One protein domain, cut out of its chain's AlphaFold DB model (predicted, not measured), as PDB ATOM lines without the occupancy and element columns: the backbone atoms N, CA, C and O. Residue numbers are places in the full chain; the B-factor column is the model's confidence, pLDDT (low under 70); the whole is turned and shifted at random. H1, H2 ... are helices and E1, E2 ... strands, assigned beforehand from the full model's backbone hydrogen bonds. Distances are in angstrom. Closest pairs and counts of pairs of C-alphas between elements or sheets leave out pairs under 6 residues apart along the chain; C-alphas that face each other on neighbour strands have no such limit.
ATOM      1  N   ILE A   5     178.375 186.055 206.988       71.44
ATOM      2  CA  ILE A   5     179.020 186.901 205.988       71.44
ATOM      3  C   ILE A   5     178.364 188.279 206.051       71.44
ATOM      4  O   ILE A   5     177.214 188.464 205.644       71.44
ATOM      5  N   ARG A   6     179.098 189.268 206.565       69.31
ATOM      6  CA  ARG A   6     178.656 190.667 206.560       69.31
ATOM      7  C   ARG A   6     179.221 191.369 205.335       69.31
ATOM      8  O   ARG A   6     180.435 191.425 205.152       69.31
ATOM      9  N   LEU A   7     178.338 191.949 204.527       72.81
ATOM     10  CA  LEU A   7     178.767 192.866 203.481       72.81
ATOM     11  C   LEU A   7     179.281 194.162 204.097       72.81
ATOM     12  O   LEU A   7     178.614 194.780 204.930       72.81
ATOM     13  N   ASN A   8     180.431 194.617 203.616       80.56
ATOM     14  CA  ASN A   8     180.914 195.956 203.885       80.56
ATOM     15  C   ASN A   8     180.313 196.925 202.861       80.56
ATOM     16  O   ASN A   8     180.927 197.277 201.853       80.56
ATOM     17  N   MET A   9     179.077 197.343 203.134       77.06
ATOM     18  CA  MET A   9     178.347 198.252 202.254       77.06
ATOM     19  C   MET A   9     179.005 199.621 202.117       77.06
ATOM     20  O   MET A   9     178.977 200.192 201.035       77.06
ATOM     21  N   TYR A  10     179.670 200.110 203.165       75.38
ATOM     22  CA  TYR A  10     180.419 201.364 203.092       75.38
ATOM     23  C   TYR A  10     181.543 201.285 202.051       75.38
ATOM     24  O   TYR A  10     181.647 202.141 201.175       75.38
ATOM     25  N   ARG A  11     182.330 200.203 202.089       77.94
ATOM     26  CA  ARG A  11     183.384 199.949 201.099       77.94
ATOM     27  C   ARG A  11     182.813 199.833 199.687       77.94
ATOM     28  O   ARG A  11     183.371 200.415 198.761       77.94
ATOM     29  N   TYR A  12     181.698 199.125 199.521       79.75
ATOM     30  CA  TYR A  12     181.055 198.979 198.216       79.75
ATOM     31  C   TYR A  12     180.622 200.323 197.626       79.75
ATOM     32  O   TYR A  12     181.012 200.647 196.507       79.75
ATOM     33  N   VAL A  13     179.891 201.131 198.402       80.44
ATOM     34  CA  VAL A  13     179.436 202.467 197.992       80.44
ATOM     35  C   VAL A  13     180.622 203.353 197.627       80.44
ATOM     36  O   VAL A  13     180.604 203.996 196.583       80.44
ATOM     37  N   PHE A  14     181.679 203.344 198.441       80.62
ATOM     38  CA  PHE A  14     182.885 204.118 198.161       80.62
ATOM     39  C   PHE A  14     183.546 203.703 196.838       80.62
ATOM     40  O   PHE A  14     183.977 204.555 196.065       80.62
ATOM     41  N   THR A  15     183.586 202.401 196.547       79.75
ATOM     42  CA  THR A  15     184.204 201.891 195.315       79.75
ATOM     43  C   THR A  15     183.376 202.244 194.075       79.75
ATOM     44  O   THR A  15     183.944 202.626 193.055       79.75
ATOM     45  N   GLU A  16     182.044 202.175 194.161       79.38
ATOM     46  CA  GLU A  16     181.139 202.621 193.088       79.38
ATOM     47  C   GLU A  16     181.256 204.133 192.844       79.38
ATOM     48  O   GLU A  16     181.355 204.564 191.698       79.38
ATOM     49  N   LEU A  17     181.329 204.949 193.903       83.00
ATOM     50  CA  LEU A  17     181.534 206.396 193.773       83.00
ATOM     51  C   LEU A  17     182.874 206.725 193.109       83.00
ATOM     52  O   LEU A  17     182.916 207.549 192.197       83.00
ATOM     53  N   ALA A  18     183.956 206.054 193.511       84.56
ATOM     54  CA  ALA A  18     185.263 206.222 192.880       84.56
ATOM     55  C   ALA A  18     185.224 205.859 191.385       84.56
ATOM     56  O   ALA A  18     185.802 206.568 190.560       84.56
ATOM     57  N   TYR A  19     184.497 204.798 191.024       81.69
ATOM     58  CA  TYR A  19     184.316 204.390 189.632       81.69
ATOM     59  C   TYR A  19     183.519 205.417 188.814       81.69
ATOM     60  O   TYR A  19     183.907 205.739 187.691       81.69
ATOM     61  N   ILE A  20     182.451 205.988 189.382       83.94
ATOM     62  CA  ILE A  20     181.673 207.059 188.740       83.94
ATOM     63  C   ILE A  20     182.549 208.288 188.491       83.94
ATOM     64  O   ILE A  20     182.524 208.827 187.388       83.94
ATOM     65  N   VAL A  21     183.345 208.714 189.478       85.19
ATOM     66  CA  VAL A  21     184.256 209.865 189.342       85.19
ATOM     67  C   VAL A  21     185.314 209.606 188.270       85.19
ATOM     68  O   VAL A  21     185.599 210.487 187.458       85.19
ATOM     69  N   PHE A  22     185.868 208.393 188.223       85.44
ATOM     70  CA  PHE A  22     186.828 208.010 187.190       85.44
ATOM     71  C   PHE A  22     186.209 208.059 185.788       85.44
ATOM     72  O   PHE A  22     186.767 208.683 184.887       85.44
ATOM     73  N   LEU A  23     185.030 207.461 185.597       83.12
ATOM     74  CA  LEU A  23     184.338 207.514 184.310       83.12
ATOM     75  C   LEU A  23     183.921 208.937 183.934       83.12
ATOM     76  O   LEU A  23     183.982 209.292 182.763       83.12
ATOM     77  N   TRP A  24     183.541 209.763 184.909       84.44
ATOM     78  CA  TRP A  24     183.247 211.173 184.682       84.44
ATOM     79  C   TRP A  24     184.452 211.927 184.111       84.44
ATOM     80  O   TRP A  24     184.303 212.636 183.118       84.44
ATOM     81  N   LEU A  25     185.651 211.718 184.668       85.50
ATOM     82  CA  LEU A  25     186.905 212.273 184.141       85.50
ATOM     83  C   LEU A  25     187.181 211.820 182.700       85.50
ATOM     84  O   LEU A  25     187.556 212.637 181.857       85.50
ATOM     85  N   VAL A  26     186.964 210.536 182.403       85.00
ATOM     86  CA  VAL A  26     187.140 209.977 181.052       85.00
ATOM     87  C   VAL A  26     186.137 210.587 180.070       85.00
ATOM     88  O   VAL A  26     186.519 211.016 178.981       85.00
ATOM     89  N   PHE A  27     184.861 210.681 180.452       83.06
ATOM     90  CA  PHE A  27     183.829 211.305 179.625       83.06
ATOM     91  C   PHE A  27     184.072 212.797 179.425       83.06
ATOM     92  O   PHE A  27     183.844 213.293 178.326       83.06
ATOM     93  N   TYR A  28     184.568 213.507 180.439       82.38
ATOM     94  CA  TYR A  28     184.957 214.908 180.313       82.38
ATOM     95  C   TYR A  28     186.033 215.089 179.237       82.38
ATOM     96  O   TYR A  28     185.885 215.936 178.356       82.38
ATOM     97  N   TRP A  29     187.060 214.233 179.257       82.00
ATOM     98  CA  TRP A  29     188.115 214.212 178.241       82.00
ATOM     99  C   TRP A  29     187.580 213.906 176.834       82.00
ATOM    100  O   TRP A  29     187.916 214.602 175.881       82.00
ATOM    101  N   LEU A  30     186.719 212.894 176.695       81.56
ATOM    102  CA  LEU A  30     186.171 212.467 175.398       81.56
ATOM    103  C   LEU A  30     185.142 213.441 174.817       81.56
ATOM    104  O   LEU A  30     184.996 213.550 173.603       81.56
ATOM    105  N   SER A  31     184.401 214.137 175.673       78.56
ATOM    106  CA  SER A  31     183.271 214.968 175.269       78.56
ATOM    107  C   SER A  31     183.684 216.332 174.706       78.56
ATOM    108  O   SER A  31     182.799 217.109 174.338       78.56
ATOM    109  N   ASN A  32     184.985 216.642 174.668       78.00
ATOM    110  CA  ASN A  32     185.542 217.890 174.137       78.00
ATOM    111  C   ASN A  32     184.808 219.153 174.652       78.00
ATOM    112  O   ASN A  32     184.575 220.103 173.909       78.00
ATOM    113  N   GLY A  33     184.363 219.130 175.916       70.56
ATOM    114  CA  GLY A  33     183.656 220.245 176.554       70.56
ATOM    115  C   GLY A  33     182.138 220.338 176.328       70.56
ATOM    116  O   GLY A  33     181.549 221.360 176.682       70.56
ATOM    117  N   ASN A  34     181.451 219.318 175.794       82.50
ATOM    118  CA  ASN A  34     179.978 219.320 175.744       82.50
ATOM    119  C   ASN A  34     179.346 219.032 177.127       82.50
ATOM    120  O   ASN A  34     179.062 217.892 177.499       82.50
ATOM    121  N   HIS A  35     179.087 220.100 177.880       78.25
ATOM    122  CA  HIS A  35     178.624 220.042 179.271       78.25
ATOM    123  C   HIS A  35     177.271 219.328 179.447       78.25
ATOM    124  O   HIS A  35     177.087 218.610 180.429       78.25
ATOM    125  N   HIS A  36     176.342 219.462 178.493       80.75
ATOM    126  CA  HIS A  36     175.004 218.860 178.590       80.75
ATOM    127  C   HIS A  36     175.040 217.328 178.421       80.75
ATOM    128  O   HIS A  36     174.313 216.580 179.083       80.75
ATOM    129  N   LEU A  37     175.933 216.840 177.557       77.44
ATOM    130  CA  LEU A  37     176.128 215.408 177.329       77.44
ATOM    131  C   LEU A  37     176.819 214.763 178.542       77.44
ATOM    132  O   LEU A  37     176.372 213.728 179.033       77.44
ATOM    133  N   ILE A  38     177.826 215.435 179.108       81.12
ATOM    134  CA  ILE A  38     178.497 214.991 180.337       81.12
ATOM    135  C   ILE A  38     177.502 214.922 181.502       81.12
ATOM    136  O   ILE A  38     177.438 213.903 182.190       81.12
ATOM    137  N   GLN A  39     176.696 215.967 181.720       81.75
ATOM    138  CA  GLN A  39     175.726 215.998 182.821       81.75
ATOM    139  C   GLN A  39     174.698 214.868 182.726       81.75
ATOM    140  O   GLN A  39     174.463 214.176 183.717       81.75
ATOM    141  N   SER A  40     174.125 214.638 181.543       83.44
ATOM    142  CA  SER A  40     173.125 213.583 181.354       83.44
ATOM    143  C   SER A  40     173.706 212.177 181.559       83.44
ATOM    144  O   SER A  40     173.117 211.382 182.293       83.44
ATOM    145  N   LEU A  41     174.897 211.884 181.021       81.25
ATOM    146  CA  LEU A  41     175.580 210.603 181.252       81.25
ATOM    147  C   LEU A  41     175.931 210.381 182.727       81.25
ATOM    148  O   LEU A  41     175.726 209.287 183.255       81.25
ATOM    149  N   THR A  42     176.412 211.422 183.411       82.12
ATOM    150  CA  THR A  42     176.747 211.352 184.842       82.12
ATOM    151  C   THR A  42     175.515 211.025 185.673       82.12
ATOM    152  O   THR A  42     175.568 210.174 186.557       82.12
ATOM    153  N   LEU A  43     174.383 211.659 185.361       84.25
ATOM    154  CA  LEU A  43     173.130 211.435 186.073       84.25
ATOM    155  C   LEU A  43     172.627 209.998 185.883       84.25
ATOM    156  O   LEU A  43     172.260 209.343 186.856       84.25
ATOM    157  N   ILE A  44     172.672 209.483 184.649       85.19
ATOM    158  CA  ILE A  44     172.292 208.096 184.333       85.19
ATOM    159  C   ILE A  44     173.167 207.111 185.115       85.19
ATOM    160  O   ILE A  44     172.654 206.161 185.712       85.19
ATOM    161  N   MET A  45     174.476 207.355 185.163       80.12
ATOM    162  CA  MET A  45     175.421 206.517 185.897       80.12
ATOM    163  C   MET A  45     175.190 206.546 187.410       80.12
ATOM    164  O   MET A  45     175.128 205.487 188.036       80.12
ATOM    165  N   CYS A  46     174.993 207.732 187.992       82.88
ATOM    166  CA  CYS A  46     174.659 207.887 189.408       82.88
ATOM    167  C   CYS A  46     173.351 207.168 189.763       82.88
ATOM    168  O   CYS A  46     173.303 206.431 190.749       82.88
ATOM    169  N   CYS A  47     172.308 207.319 188.942       85.06
ATOM    170  CA  CYS A  47     171.037 206.617 189.126       85.06
ATOM    171  C   CYS A  47     171.207 205.094 189.039       85.06
ATOM    172  O   CYS A  47     170.676 204.364 189.878       85.06
ATOM    173  N   GLY A  48     171.978 204.604 188.063       81.25
ATOM    174  CA  GLY A  48     172.263 203.178 187.900       81.25
ATOM    175  C   GLY A  48     173.002 202.580 189.099       81.25
ATOM    176  O   GLY A  48     172.611 201.526 189.607       81.25
ATOM    177  N   ALA A  49     174.029 203.269 189.598       79.62
ATOM    178  CA  ALA A  49     174.774 202.844 190.779       79.62
ATOM    179  C   ALA A  49     173.905 202.870 192.044       79.62
ATOM    180  O   ALA A  49     173.879 201.891 192.794       79.62
ATOM    181  N   ALA A  50     173.121 203.935 192.247       81.56
ATOM    182  CA  ALA A  50     172.194 204.044 193.371       81.56
ATOM    183  C   ALA A  50     171.174 202.896 193.374       81.56
ATOM    184  O   ALA A  50     170.982 202.250 194.404       81.56
ATOM    185  N   ALA A  51     170.582 202.572 192.219       82.00
ATOM    186  CA  ALA A  51     169.655 201.451 192.089       82.00
ATOM    187  C   ALA A  51     170.318 200.110 192.454       82.00
ATOM    188  O   ALA A  51     169.741 199.323 193.206       82.00
ATOM    189  N   ARG A  52     171.549 199.861 191.984       78.31
ATOM    190  CA  ARG A  52     172.307 198.640 192.318       78.31
ATOM    191  C   ARG A  52     172.605 198.536 193.812       78.31
ATOM    192  O   ARG A  52     172.373 197.480 194.403       78.31
ATOM    193  N   ILE A  53     173.079 199.621 194.425       81.75
ATOM    194  CA  ILE A  53     173.360 199.693 195.866       81.75
ATOM    195  C   ILE A  53     172.085 199.413 196.665       81.75
ATOM    196  O   ILE A  53     172.098 198.586 197.576       81.75
ATOM    197  N   LEU A  54     170.970 200.046 196.296       80.75
ATOM    198  CA  LEU A  54     169.698 199.929 197.007       80.75
ATOM    199  C   LEU A  54     169.097 198.523 196.865       80.75
ATOM    200  O   LEU A  54     168.637 197.951 197.852       80.75
ATOM    201  N   MET A  55     169.176 197.911 195.678       80.44
ATOM    202  CA  MET A  55     168.765 196.517 195.469       80.44
ATOM    203  C   MET A  55     169.586 195.543 196.320       80.44
ATOM    204  O   MET A  55     169.013 194.664 196.968       80.44
ATOM    205  N   LEU A  56     170.913 195.695 196.340       78.12
ATOM    206  CA  LEU A  56     171.799 194.837 197.127       78.12
ATOM    207  C   LEU A  56     171.547 195.019 198.631       78.12
ATOM    208  O   LEU A  56     171.435 194.034 199.362       78.12
ATOM    209  N   TRP A  57     171.376 196.269 199.077       79.69
ATOM    210  CA  TRP A  57     171.032 196.607 200.457       79.69
ATOM    211  C   TRP A  57     169.714 195.967 200.876       79.69
ATOM    212  O   TRP A  57     169.651 195.317 201.914       79.69
ATOM    213  N   ASN A  58     168.667 196.098 200.060       79.44
ATOM    214  CA  ASN A  58     167.356 195.550 200.383       79.44
ATOM    215  C   ASN A  58     167.392 194.014 200.479       79.44
ATOM    216  O   ASN A  58     166.832 193.446 201.415       79.44
ATOM    217  N   LYS A  59     168.119 193.333 199.580       73.50
ATOM    218  CA  LYS A  59     168.274 191.867 199.631       73.50
ATOM    219  C   LYS A  59     168.962 191.394 200.913       73.50
ATOM    220  O   LYS A  59     168.470 190.466 201.547       73.50
ATOM    221  N   PHE A  60     170.047 192.050 201.326       72.94
ATOM    222  CA  PHE A  60     170.758 191.699 202.562       72.94
ATOM    223  C   PHE A  60     170.061 192.180 203.836       72.94
ATOM    224  O   PHE A  60     170.196 191.565 204.890       72.94
ATOM    225  N   ARG A  61     169.266 193.249 203.764       69.50
ATOM    226  CA  ARG A  61     168.404 193.655 204.878       69.50
ATOM    227  C   ARG A  61     167.339 192.600 205.160       69.50
ATOM    228  O   ARG A  61     166.987 192.381 206.312       69.50
ATOM    229  N   GLN A  62     166.839 191.945 204.115       66.50
ATOM    230  CA  GLN A  62     165.836 190.895 204.240       66.50
ATOM    231  C   GLN A  62     166.425 189.537 204.635       66.50
ATOM    232  O   GLN A  62     165.662 188.681 205.069       66.50
ATOM    233  N   GLY A  63     167.731 189.297 204.490       65.62
ATOM    234  CA  GLY A  63     168.338 187.999 204.781       65.62
ATOM    235  C   GLY A  63     169.843 188.072 205.014       65.62
ATOM    236  O   GLY A  63     170.547 188.839 204.372       65.62
ATOM    237  N   SER A  64     170.340 187.234 205.920       68.00
ATOM    238  CA  SER A  64     171.775 187.104 206.187       68.00
ATOM    239  C   SER A  64     172.330 185.861 205.500       68.00
ATOM    240  O   SER A  64     171.676 184.812 205.505       68.00
ATOM    241  N   LEU A  65     173.539 185.979 204.946       73.25
ATOM    242  CA  LEU A  65     174.320 184.833 204.497       73.25
ATOM    243  C   LEU A  65     175.067 184.215 205.677       73.25
ATOM    244  O   LEU A  65     175.756 184.909 206.428       73.25
ATOM    245  N   LYS A  66     174.944 182.898 205.813       78.31
ATOM    246  CA  LYS A  66     175.608 182.100 206.838       78.31
ATOM    247  C   LYS A  66     176.345 180.941 206.189       78.31
ATOM    248  O   LYS A  66     175.783 180.267 205.335       78.31
ATOM    249  N   ILE A  67     177.565 180.678 206.634       70.50
ATOM    250  CA  ILE A  67     178.293 179.455 206.293       70.50
ATOM    251  C   ILE A  67     178.036 178.420 207.396       70.50
ATOM    252  O   ILE A  67     178.255 178.684 208.579       70.50
ATOM    253  N   LEU A  68     177.561 177.229 207.048       66.75
ATOM    254  CA  LEU A  68     177.301 176.156 208.012       66.75
ATOM    255  C   LEU A  68     177.829 174.838 207.452       66.75
ATOM    256  O   LEU A  68     177.380 174.380 206.409       66.75
ATOM    257  N   GLY A  69     178.815 174.249 208.138       61.75
ATOM    258  CA  GLY A  69     179.347 172.925 207.798       61.75
ATOM    259  C   GLY A  69     179.939 172.796 206.389       61.75
ATOM    260  O   GLY A  69     179.866 171.718 205.819       61.75
ATOM    261  N   GLY A  70     180.483 173.876 205.814       66.69
ATOM    262  CA  GLY A  70     181.021 173.872 204.445       66.69
ATOM    263  C   GLY A  70     180.005 174.220 203.351       66.69
ATOM    264  O   GLY A  70     180.412 174.399 202.211       66.69
ATOM    265  N   ASN A  71     178.732 174.416 203.706       68.19
ATOM    266  CA  ASN A  71     177.686 174.842 202.779       68.19
ATOM    267  C   ASN A  71     177.234 176.278 203.062       68.19
ATOM    268  O   ASN A  71     177.211 176.743 204.211       68.19
ATOM    269  N   LEU A  72     176.841 176.972 201.997       75.25
ATOM    270  CA  LEU A  72     176.348 178.336 202.061       75.25
ATOM    271  C   LEU A  72     174.833 178.355 202.266       75.25
ATOM    272  O   LEU A  72     174.094 177.708 201.527       75.25
ATOM    273  N   PHE A  73     174.360 179.145 203.225       73.56
ATOM    274  CA  PHE A  73     172.939 179.319 203.500       73.56
ATOM    275  C   PHE A  73     172.525 180.787 203.437       73.56
ATOM    276  O   PHE A  73     173.148 181.654 204.052       73.56
ATOM    277  N   PHE A  74     171.411 181.071 202.772       74.94
ATOM    278  CA  PHE A  74     170.759 182.379 202.774       74.94
ATOM    279  C   PHE A  74     169.341 182.208 203.300       74.94
ATOM    280  O   PHE A  74     168.577 181.407 202.774       74.94
ATOM    281  N   LYS A  75     168.991 182.917 204.382       73.38
ATOM    282  CA  LYS A  75     167.709 182.719 205.097       73.38
ATOM    283  C   LYS A  75     167.436 181.261 205.531       73.38
ATOM    284  O   LYS A  75     166.288 180.884 205.704       73.38
ATOM    285  N   GLY A  76     168.477 180.448 205.724       71.94
ATOM    286  CA  GLY A  76     168.331 179.025 206.071       71.94
ATOM    287  C   GLY A  76     168.141 178.087 204.874       71.94
ATOM    288  O   GLY A  76     168.035 176.883 205.075       71.94
ATOM    289  N   LEU A  77     168.163 178.606 203.643       76.38
ATOM    290  CA  LEU A  77     168.092 177.827 202.406       76.38
ATOM    291  C   LEU A  77     169.497 177.596 201.850       76.38
ATOM    292  O   LEU A  77     170.305 178.528 201.836       76.38
ATOM    293  N   ALA A  78     169.779 176.376 201.389       77.31
ATOM    294  CA  ALA A  78     171.049 176.052 200.747       77.31
ATOM    295  C   ALA A  78     171.229 176.880 199.465       77.31
ATOM    296  O   ALA A  78     170.278 177.089 198.704       77.31
ATOM    297  N   CYS A  79     172.442 177.383 199.259       77.12
ATOM    298  CA  CYS A  79     172.782 178.244 198.140       77.12
ATOM    299  C   CYS A  79     173.907 177.646 197.300       77.12
ATOM    300  O   CYS A  79     174.913 177.205 197.845       77.12
ATOM    301  N   ASP A  80     173.763 177.754 195.984       77.94
ATOM    302  CA  ASP A  80     174.829 177.509 195.020       77.94
ATOM    303  C   ASP A  80     175.592 178.797 194.735       77.94
ATOM    304  O   ASP A  80     174.996 179.874 194.597       77.94
ATOM    305  N   VAL A  81     176.910 178.682 194.598       78.19
ATOM    306  CA  VAL A  81     177.798 179.816 194.352       78.19
ATOM    307  C   VAL A  81     178.438 179.666 192.984       78.19
ATOM    308  O   VAL A  81     179.226 178.760 192.753       78.19
ATOM    309  N   THR A  82     178.153 180.598 192.081       79.75
ATOM    310  CA  THR A  82     178.753 180.638 190.742       79.75
ATOM    311  C   THR A  82     179.493 181.957 190.546       79.75
ATOM    312  O   THR A  82     178.929 183.029 190.760       79.75
ATOM    313  N   LEU A  83     180.752 181.922 190.107       78.88
ATOM    314  CA  LEU A  83     181.464 183.139 189.702       78.88
ATOM    315  C   LEU A  83     181.023 183.536 188.289       78.88
ATOM    316  O   LEU A  83     181.106 182.713 187.382       78.88
ATOM    317  N   LEU A  84     180.541 184.768 188.102       68.06
ATOM    318  CA  LEU A  84     179.926 185.173 186.831       68.06
ATOM    319  C   LEU A  84     180.841 185.993 185.920       68.06
ATOM    320  O   LEU A  84     180.790 185.839 184.708       68.06
ATOM    321  N   TYR A  85     181.648 186.879 186.495       63.62
ATOM    322  CA  TYR A  85     182.514 187.773 185.734       63.62
ATOM    323  C   TYR A  85     183.861 187.885 186.441       63.62
ATOM    324  O   TYR A  85     183.885 188.122 187.644       63.62
ATOM    325  N   ASP A  86     184.949 187.735 185.690       58.62
ATOM    326  CA  ASP A  86     186.316 188.140 186.039       58.62
ATOM    327  C   ASP A  86     186.793 189.009 184.866       58.62
ATOM    328  O   ASP A  86     187.369 188.517 183.901       58.62
ATOM    329  N   PHE A  87     186.426 190.295 184.868       47.16
ATOM    330  CA  PHE A  87     186.666 191.175 183.712       47.16
ATOM    331  C   PHE A  87     188.119 191.684 183.646       47.16
ATOM    332  O   PHE A  87     188.576 192.122 182.595       47.16
ATOM    333  N   LEU A  88     188.852 191.628 184.763       50.94
ATOM    334  CA  LEU A  88     190.221 192.129 184.898       50.94
ATOM    335  C   LEU A  88     191.106 191.115 185.645       50.94
ATOM    336  O   LEU A  88     190.628 190.484 186.598       50.94
ATOM    337  N   PRO A  89     192.406 191.000 185.295       43.22
ATOM    338  CA  PRO A  89     193.373 190.270 186.114       43.22
ATOM    339  C   PRO A  89     193.355 190.834 187.544       43.22
ATOM    340  O   PRO A  89     193.180 192.037 187.730       43.22
ATOM    341  N   LEU A  90     193.495 189.961 188.551       48.41
ATOM    342  CA  LEU A  90     193.256 190.213 189.993       48.41
ATOM    343  C   LEU A  90     191.780 190.210 190.438       48.41
ATOM    344  O   LEU A  90     191.490 190.447 191.618       48.41
ATOM    345  N   GLY A  91     190.839 189.901 189.547       53.62
ATOM    346  CA  GLY A  91     189.420 189.798 189.879       53.62
ATOM    347  C   GLY A  91     188.821 191.142 190.289       53.62
ATOM    348  O   GLY A  91     188.167 191.259 191.328       53.62
ATOM    349  N   ILE A  92     189.129 192.190 189.529       53.78
ATOM    350  CA  ILE A  92     188.525 193.515 189.687       53.78
ATOM    351  C   ILE A  92     187.220 193.523 188.881       53.78
ATOM    352  O   ILE A  92     187.186 193.104 187.727       53.78
ATOM    353  N   GLY A  93     186.125 193.957 189.513       59.97
ATOM    354  CA  GLY A  93     184.776 193.865 188.936       59.97
ATOM    355  C   GLY A  93     184.116 192.492 189.101       59.97
ATOM    356  O   GLY A  93     183.001 192.284 188.615       59.97
ATOM    357  N   SER A  94     184.764 191.557 189.802       70.25
ATOM    358  CA  SER A  94     184.244 190.203 189.911       70.25
ATOM    359  C   SER A  94     182.970 190.140 190.718       70.25
ATOM    360  O   SER A  94     182.848 190.742 191.788       70.25
ATOM    361  N   THR A  95     182.010 189.389 190.195       77.25
ATOM    362  CA  THR A  95     180.691 189.246 190.804       77.25
ATOM    363  C   THR A  95     180.382 187.774 190.989       77.25
ATOM    364  O   THR A  95     180.414 186.992 190.037       77.25
ATOM    365  N   ILE A  96     180.068 187.407 192.225       81.06
ATOM    366  CA  ILE A  96     179.582 186.081 192.575       81.06
ATOM    367  C   ILE A  96     178.060 186.097 192.515       81.06
ATOM    368  O   ILE A  96     177.404 186.970 193.080       81.06
ATOM    369  N   LYS A  97     177.490 185.114 191.834       83.56
ATOM    370  CA  LYS A  97     176.067 184.817 191.849       83.56
ATOM    371  C   LYS A  97     175.809 183.747 192.897       83.56
ATOM    372  O   LYS A  97     176.261 182.620 192.759       83.56
ATOM    373  N   VAL A  98     175.052 184.110 193.920       80.88
ATOM    374  CA  VAL A  98     174.520 183.183 194.916       80.88
ATOM    375  C   VAL A  98     173.090 182.853 194.515       80.88
ATOM    376  O   VAL A  98     172.220 183.728 194.538       80.88
ATOM    377  N   SER A  99     172.843 181.619 194.095       79.62
ATOM    378  CA  SER A  99     171.513 181.131 193.747       79.62
ATOM    379  C   SER A  99     170.922 180.313 194.886       79.62
ATOM    380  O   SER A  99     171.605 179.470 195.444       79.62
ATOM    381  N   TYR A 100     169.651 180.529 195.207       78.38
ATOM    382  CA  TYR A 100     168.933 179.759 196.220       78.38
ATOM    383  C   TYR A 100     167.522 179.429 195.736       78.38
ATOM    384  O   TYR A 100     166.936 180.178 194.947       78.38
ATOM    385  N   PHE A 101     166.986 178.303 196.195       73.62
ATOM    386  CA  PHE A 101     165.609 177.904 195.919       73.62
ATOM    387  C   PHE A 101     164.702 178.440 197.018       73.62
ATOM    388  O   PHE A 101     164.891 178.120 198.186       73.62
ATOM    389  N   GLU A 102     163.747 179.288 196.647       71.81
ATOM    390  CA  GLU A 102     162.677 179.705 197.554       71.81
ATOM    391  C   GLU A 102     161.622 178.587 197.652       71.81
ATOM    392  O   GLU A 102     161.524 177.752 196.752       71.81
ATOM    393  N   GLU A 103     160.830 178.567 198.729       60.97
ATOM    394  CA  GLU A 103     159.839 177.513 199.042       60.97
ATOM    395  C   GLU A 103     158.855 177.208 197.891       60.97
ATOM    396  O   GLU A 103     158.293 176.121 197.816       60.97
ATOM    397  N   THR A 104     158.698 178.134 196.943       65.38
ATOM    398  CA  THR A 104     157.875 178.005 195.730       65.38
ATOM    399  C   THR A 104     158.586 177.337 194.541       65.38
ATOM    400  O   THR A 104     158.107 177.428 193.413       65.38
ATOM    401  N   MET A 105     159.748 176.705 194.750       63.53
ATOM    402  CA  MET A 105     160.653 176.181 193.707       63.53
ATOM    403  C   MET A 105     161.180 177.234 192.713       63.53
ATOM    404  O   MET A 105     161.815 176.895 191.713       63.53
ATOM    405  N   GLN A 106     160.992 178.530 192.984       66.62
ATOM    406  CA  GLN A 106     161.601 179.589 192.183       66.62
ATOM    407  C   GLN A 106     163.071 179.783 192.563       66.62
ATOM    408  O   GLN A 106     163.408 180.144 193.694       66.62
ATOM    409  N   LYS A 107     163.963 179.594 191.581       77.69
ATOM    410  CA  LYS A 107     165.397 179.869 191.725       77.69
ATOM    411  C   LYS A 107     165.635 181.378 191.740       77.69
ATOM    412  O   LYS A 107     165.566 182.046 190.707       77.69
ATOM    413  N   ARG A 108     165.967 181.930 192.907       78.50
ATOM    414  CA  ARG A 108     166.382 183.329 193.059       78.50
ATOM    415  C   ARG A 108     167.893 183.443 193.029       78.50
ATOM    416  O   ARG A 108     168.614 182.507 193.347       78.50
ATOM    417  N   SER A 109     168.383 184.598 192.588       79.06
ATOM    418  CA  SER A 109     169.818 184.871 192.491       79.06
ATOM    419  C   SER A 109     170.167 186.223 193.103       79.06
ATOM    420  O   SER A 109     169.458 187.221 192.920       79.06
ATOM    421  N   ILE A 110     171.268 186.253 193.837       80.12
ATOM    422  CA  ILE A 110     171.870 187.441 194.433       80.12
ATOM    423  C   ILE A 110     173.229 187.619 193.781       80.12
ATOM    424  O   ILE A 110     174.015 186.684 193.725       80.12
ATOM    425  N   TYR A 111     173.494 188.817 193.285       78.94
ATOM    426  CA  TYR A 111     174.774 189.158 192.686       78.94
ATOM    427  C   TYR A 111     175.562 189.950 193.716       78.94
ATOM    428  O   TYR A 111     175.125 191.027 194.116       78.94
ATOM    429  N   ILE A 112     176.672 189.394 194.186       79.31
ATOM    430  CA  ILE A 112     177.529 190.001 195.196       79.31
ATOM    431  C   ILE A 112     178.845 190.401 194.526       79.31
ATOM    432  O   ILE A 112     179.614 189.528 194.113       79.31
ATOM    433  N   PRO A 113     179.122 191.704 194.406       76.12
ATOM    434  CA  PRO A 113     180.393 192.177 193.888       76.12
ATOM    435  C   PRO A 113     181.495 191.992 194.935       76.12
ATOM    436  O   PRO A 113     181.275 192.205 196.130       76.12
ATOM    437  N   LYS A 114     182.710 191.671 194.484       80.94
ATOM    438  CA  LYS A 114     183.897 191.491 195.338       80.94
ATOM    439  C   LYS A 114     184.146 192.655 196.280       80.94
ATOM    440  O   LYS A 114     184.492 192.456 197.439       80.94
ATOM    441  N   ASN A 115     183.905 193.869 195.799       78.00
ATOM    442  CA  ASN A 115     184.134 195.104 196.546       78.00
ATOM    443  C   ASN A 115     183.235 195.236 197.787       78.00
ATOM    444  O   ASN A 115     183.567 195.982 198.707       78.00
ATOM    445  N   ALA A 116     182.113 194.511 197.829       77.19
ATOM    446  CA  ALA A 116     181.209 194.485 198.974       77.19
ATOM    447  C   ALA A 116     181.628 193.483 200.061       77.19
ATOM    448  O   ALA A 116     181.029 193.474 201.135       77.19
ATOM    449  N   LEU A 117     182.652 192.661 199.822       79.62
ATOM    450  CA  LEU A 117     183.137 191.645 200.753       79.62
ATOM    451  C   LEU A 117     184.559 191.961 201.236       79.62
ATOM    452  O   LEU A 117     185.331 192.672 200.589       79.62
ATOM    453  N   SER A 118     184.914 191.440 202.413       79.06
ATOM    454  CA  SER A 118     186.325 191.368 202.807       79.06
ATOM    455  C   SER A 118     187.037 190.292 201.984       79.06
ATOM    456  O   SER A 118     186.398 189.415 201.403       79.06
ATOM    457  N   HIS A 119     188.368 190.355 201.938       77.44
ATOM    458  CA  HIS A 119     189.164 189.387 201.185       77.44
ATOM    459  C   HIS A 119     188.943 187.948 201.684       77.44
ATOM    460  O   HIS A 119     188.715 187.052 200.879       77.44
ATOM    461  N   GLU A 120     188.897 187.767 203.005       78.88
ATOM    462  CA  GLU A 120     188.647 186.475 203.658       78.88
ATOM    463  C   GLU A 120     187.277 185.891 203.292       78.88
ATOM    464  O   GLU A 120     187.189 184.750 202.849       78.88
ATOM    465  N   HIS A 121     186.201 186.683 203.400       79.62
ATOM    466  CA  HIS A 121     184.861 186.212 203.037       79.62
ATOM    467  C   HIS A 121     184.737 185.935 201.535       79.62
ATOM    468  O   HIS A 121     183.982 185.057 201.130       79.62
ATOM    469  N   TRP A 122     185.460 186.683 200.697       80.50
ATOM    470  CA  TRP A 122     185.495 186.429 199.261       80.50
ATOM    471  C   TRP A 122     186.157 185.087 198.940       80.50
ATOM    472  O   TRP A 122     185.611 184.326 198.148       80.50
ATOM    473  N   GLN A 123     187.294 184.775 199.569       79.81
ATOM    474  CA  GLN A 123     187.952 183.474 199.413       79.81
ATOM    475  C   GLN A 123     187.071 182.334 199.931       79.81
ATOM    476  O   GLN A 123     186.843 181.379 199.202       79.81
ATOM    477  N   GLN A 124     186.456 182.491 201.107       77.62
ATOM    478  CA  GLN A 124     185.526 181.491 201.646       77.62
ATOM    479  C   GLN A 124     184.340 181.206 200.715       77.62
ATOM    480  O   GLN A 124     183.913 180.062 200.600       77.62
ATOM    481  N   LEU A 125     183.797 182.228 200.045       77.56
ATOM    482  CA  LEU A 125     182.739 182.038 199.049       77.56
ATOM    483  C   LEU A 125     183.240 181.332 197.789       77.56
ATOM    484  O   LEU A 125     182.505 180.545 197.201       77.56
ATOM    485  N   LEU A 126     184.467 181.624 197.358       77.19
ATOM    486  CA  LEU A 126     185.075 180.973 196.201       77.19
ATOM    487  C   LEU A 126     185.377 179.496 196.458       77.19
ATOM    488  O   LEU A 126     185.169 178.690 195.556       77.19
ATOM    489  N   ASP A 127     185.805 179.149 197.670       77.12
ATOM    490  CA  ASP A 127     186.068 177.765 198.077       77.12
ATOM    491  C   ASP A 127     184.783 176.922 198.135       77.12
ATOM    492  O   ASP A 127     184.836 175.700 198.047       77.12
ATOM    493  N   GLN A 128     183.619 177.573 198.237       74.12
ATOM    494  CA  GLN A 128     182.294 176.942 198.198       74.12
ATOM    495  C   GLN A 128     181.637 176.989 196.812       74.12
ATOM    496  O   GLN A 128     180.417 176.853 196.702       74.12
ATOM    497  N   ARG A 129     182.416 177.213 195.746       70.56
ATOM    498  CA  ARG A 129     181.902 177.163 194.375       70.56
ATOM    499  C   ARG A 129     181.447 175.740 194.037       70.56
ATOM    500  O   ARG A 129     182.231 174.802 194.172       70.56
TER     501      ARG A 129
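This is residues 5 to 129 of the 130 residues of an uncharacterized protein of Vibrio cholerae 2740-80 (UniProt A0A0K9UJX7). A strongly twisted sheet of five strands, E1 to E5, with the short helix H3 packed on it, makes a head; from it the long helical hairpin of H1 and H2 reaches away like a handle and makes most of the length. The free end of this handle is residues 31 to 36, while the other end of H2 only grazes the sheet. The printed part has 125 residues with three named helices and five named strands, in the order H1, H2, E1, E2, E3, E4, E5, H3. The sheet has the order E1, E2, E3, E4, E5, antiparallel throughout, and the class is mixed, helices and strands. The whole is loose, with a radius of gyration of the C-alphas of 17.1 A, and elongated, with spans of 56 by 32 by 22 A.

In the sheet, E1 is residues 65 to 68, 9.8 A long, and E2 is residues 71 to 74, 10.2 A. E3, residues 77 to 85, is the longest strand at 24.2 A, and begins at C-alpha 77 at (168.092, 177.827, 202.406). E4 is residues 95 to 101, 19.6 A, and E5 is residues 107 to 113, 19.5 A. H3, residues 119 to 127, is 12.4 A long and ends at C-alpha 127 at (186.068, 177.765, 198.077). H2, residues 35 to 62, measures 40.5 A, and H1, residues 9 to 30, measures 31.4 A from C-alpha 9 at (178.347, 198.252, 202.254).

The five strands form a meander, each strand the antiparallel neighbour of the one before. E1 and E2 are a hairpin, with N 66 and O 73 at 2.8 A. E3 pairs in staggered fashion, with E2 over residues 77 to 79, where N 79 and O 72 are 2.8 A apart, and with E4 over residues 79 to 85, where N 82 and O 97 are 2.9 A apart. E4 and E5 run at 157 degrees, with N 98 and O 110 at 2.8 A. H3 is on the sheet at a height over the sheet of 8.2 A, over none of the strands; its closest C-alphas to E3 are those of Leu 125 and Val 81, 7.2 A. H2 only grazes the sheet with residues 52 to 62; its closest C-alphas to E5 are those of Lys 59 and Ile 110, 7.7 A. H1 and H2, a helical hairpin, touch at the C-alphas of Tyr 28 and Ile 38, 6.5 A, at a shallow tilt of 16 degrees, opposite ways. H1 is not on the sheet, and H3 is apart from H1 and H2. In H1, H2 and H3 every O i to N i+4 pair is within hydrogen-bond range.

The two C-alphas farthest apart, those of Gly 33 and Gly 69, are 56.9 A apart. The printed part has no cut and no long link; the link from E3 to E4, 9 residues, is short and the others are tight. The mean pLDDT of the printed part is 75.7, with values under 70 at residue 6 and residues 61 to 64, 68 to 71, 84 to 93 and 103 to 106.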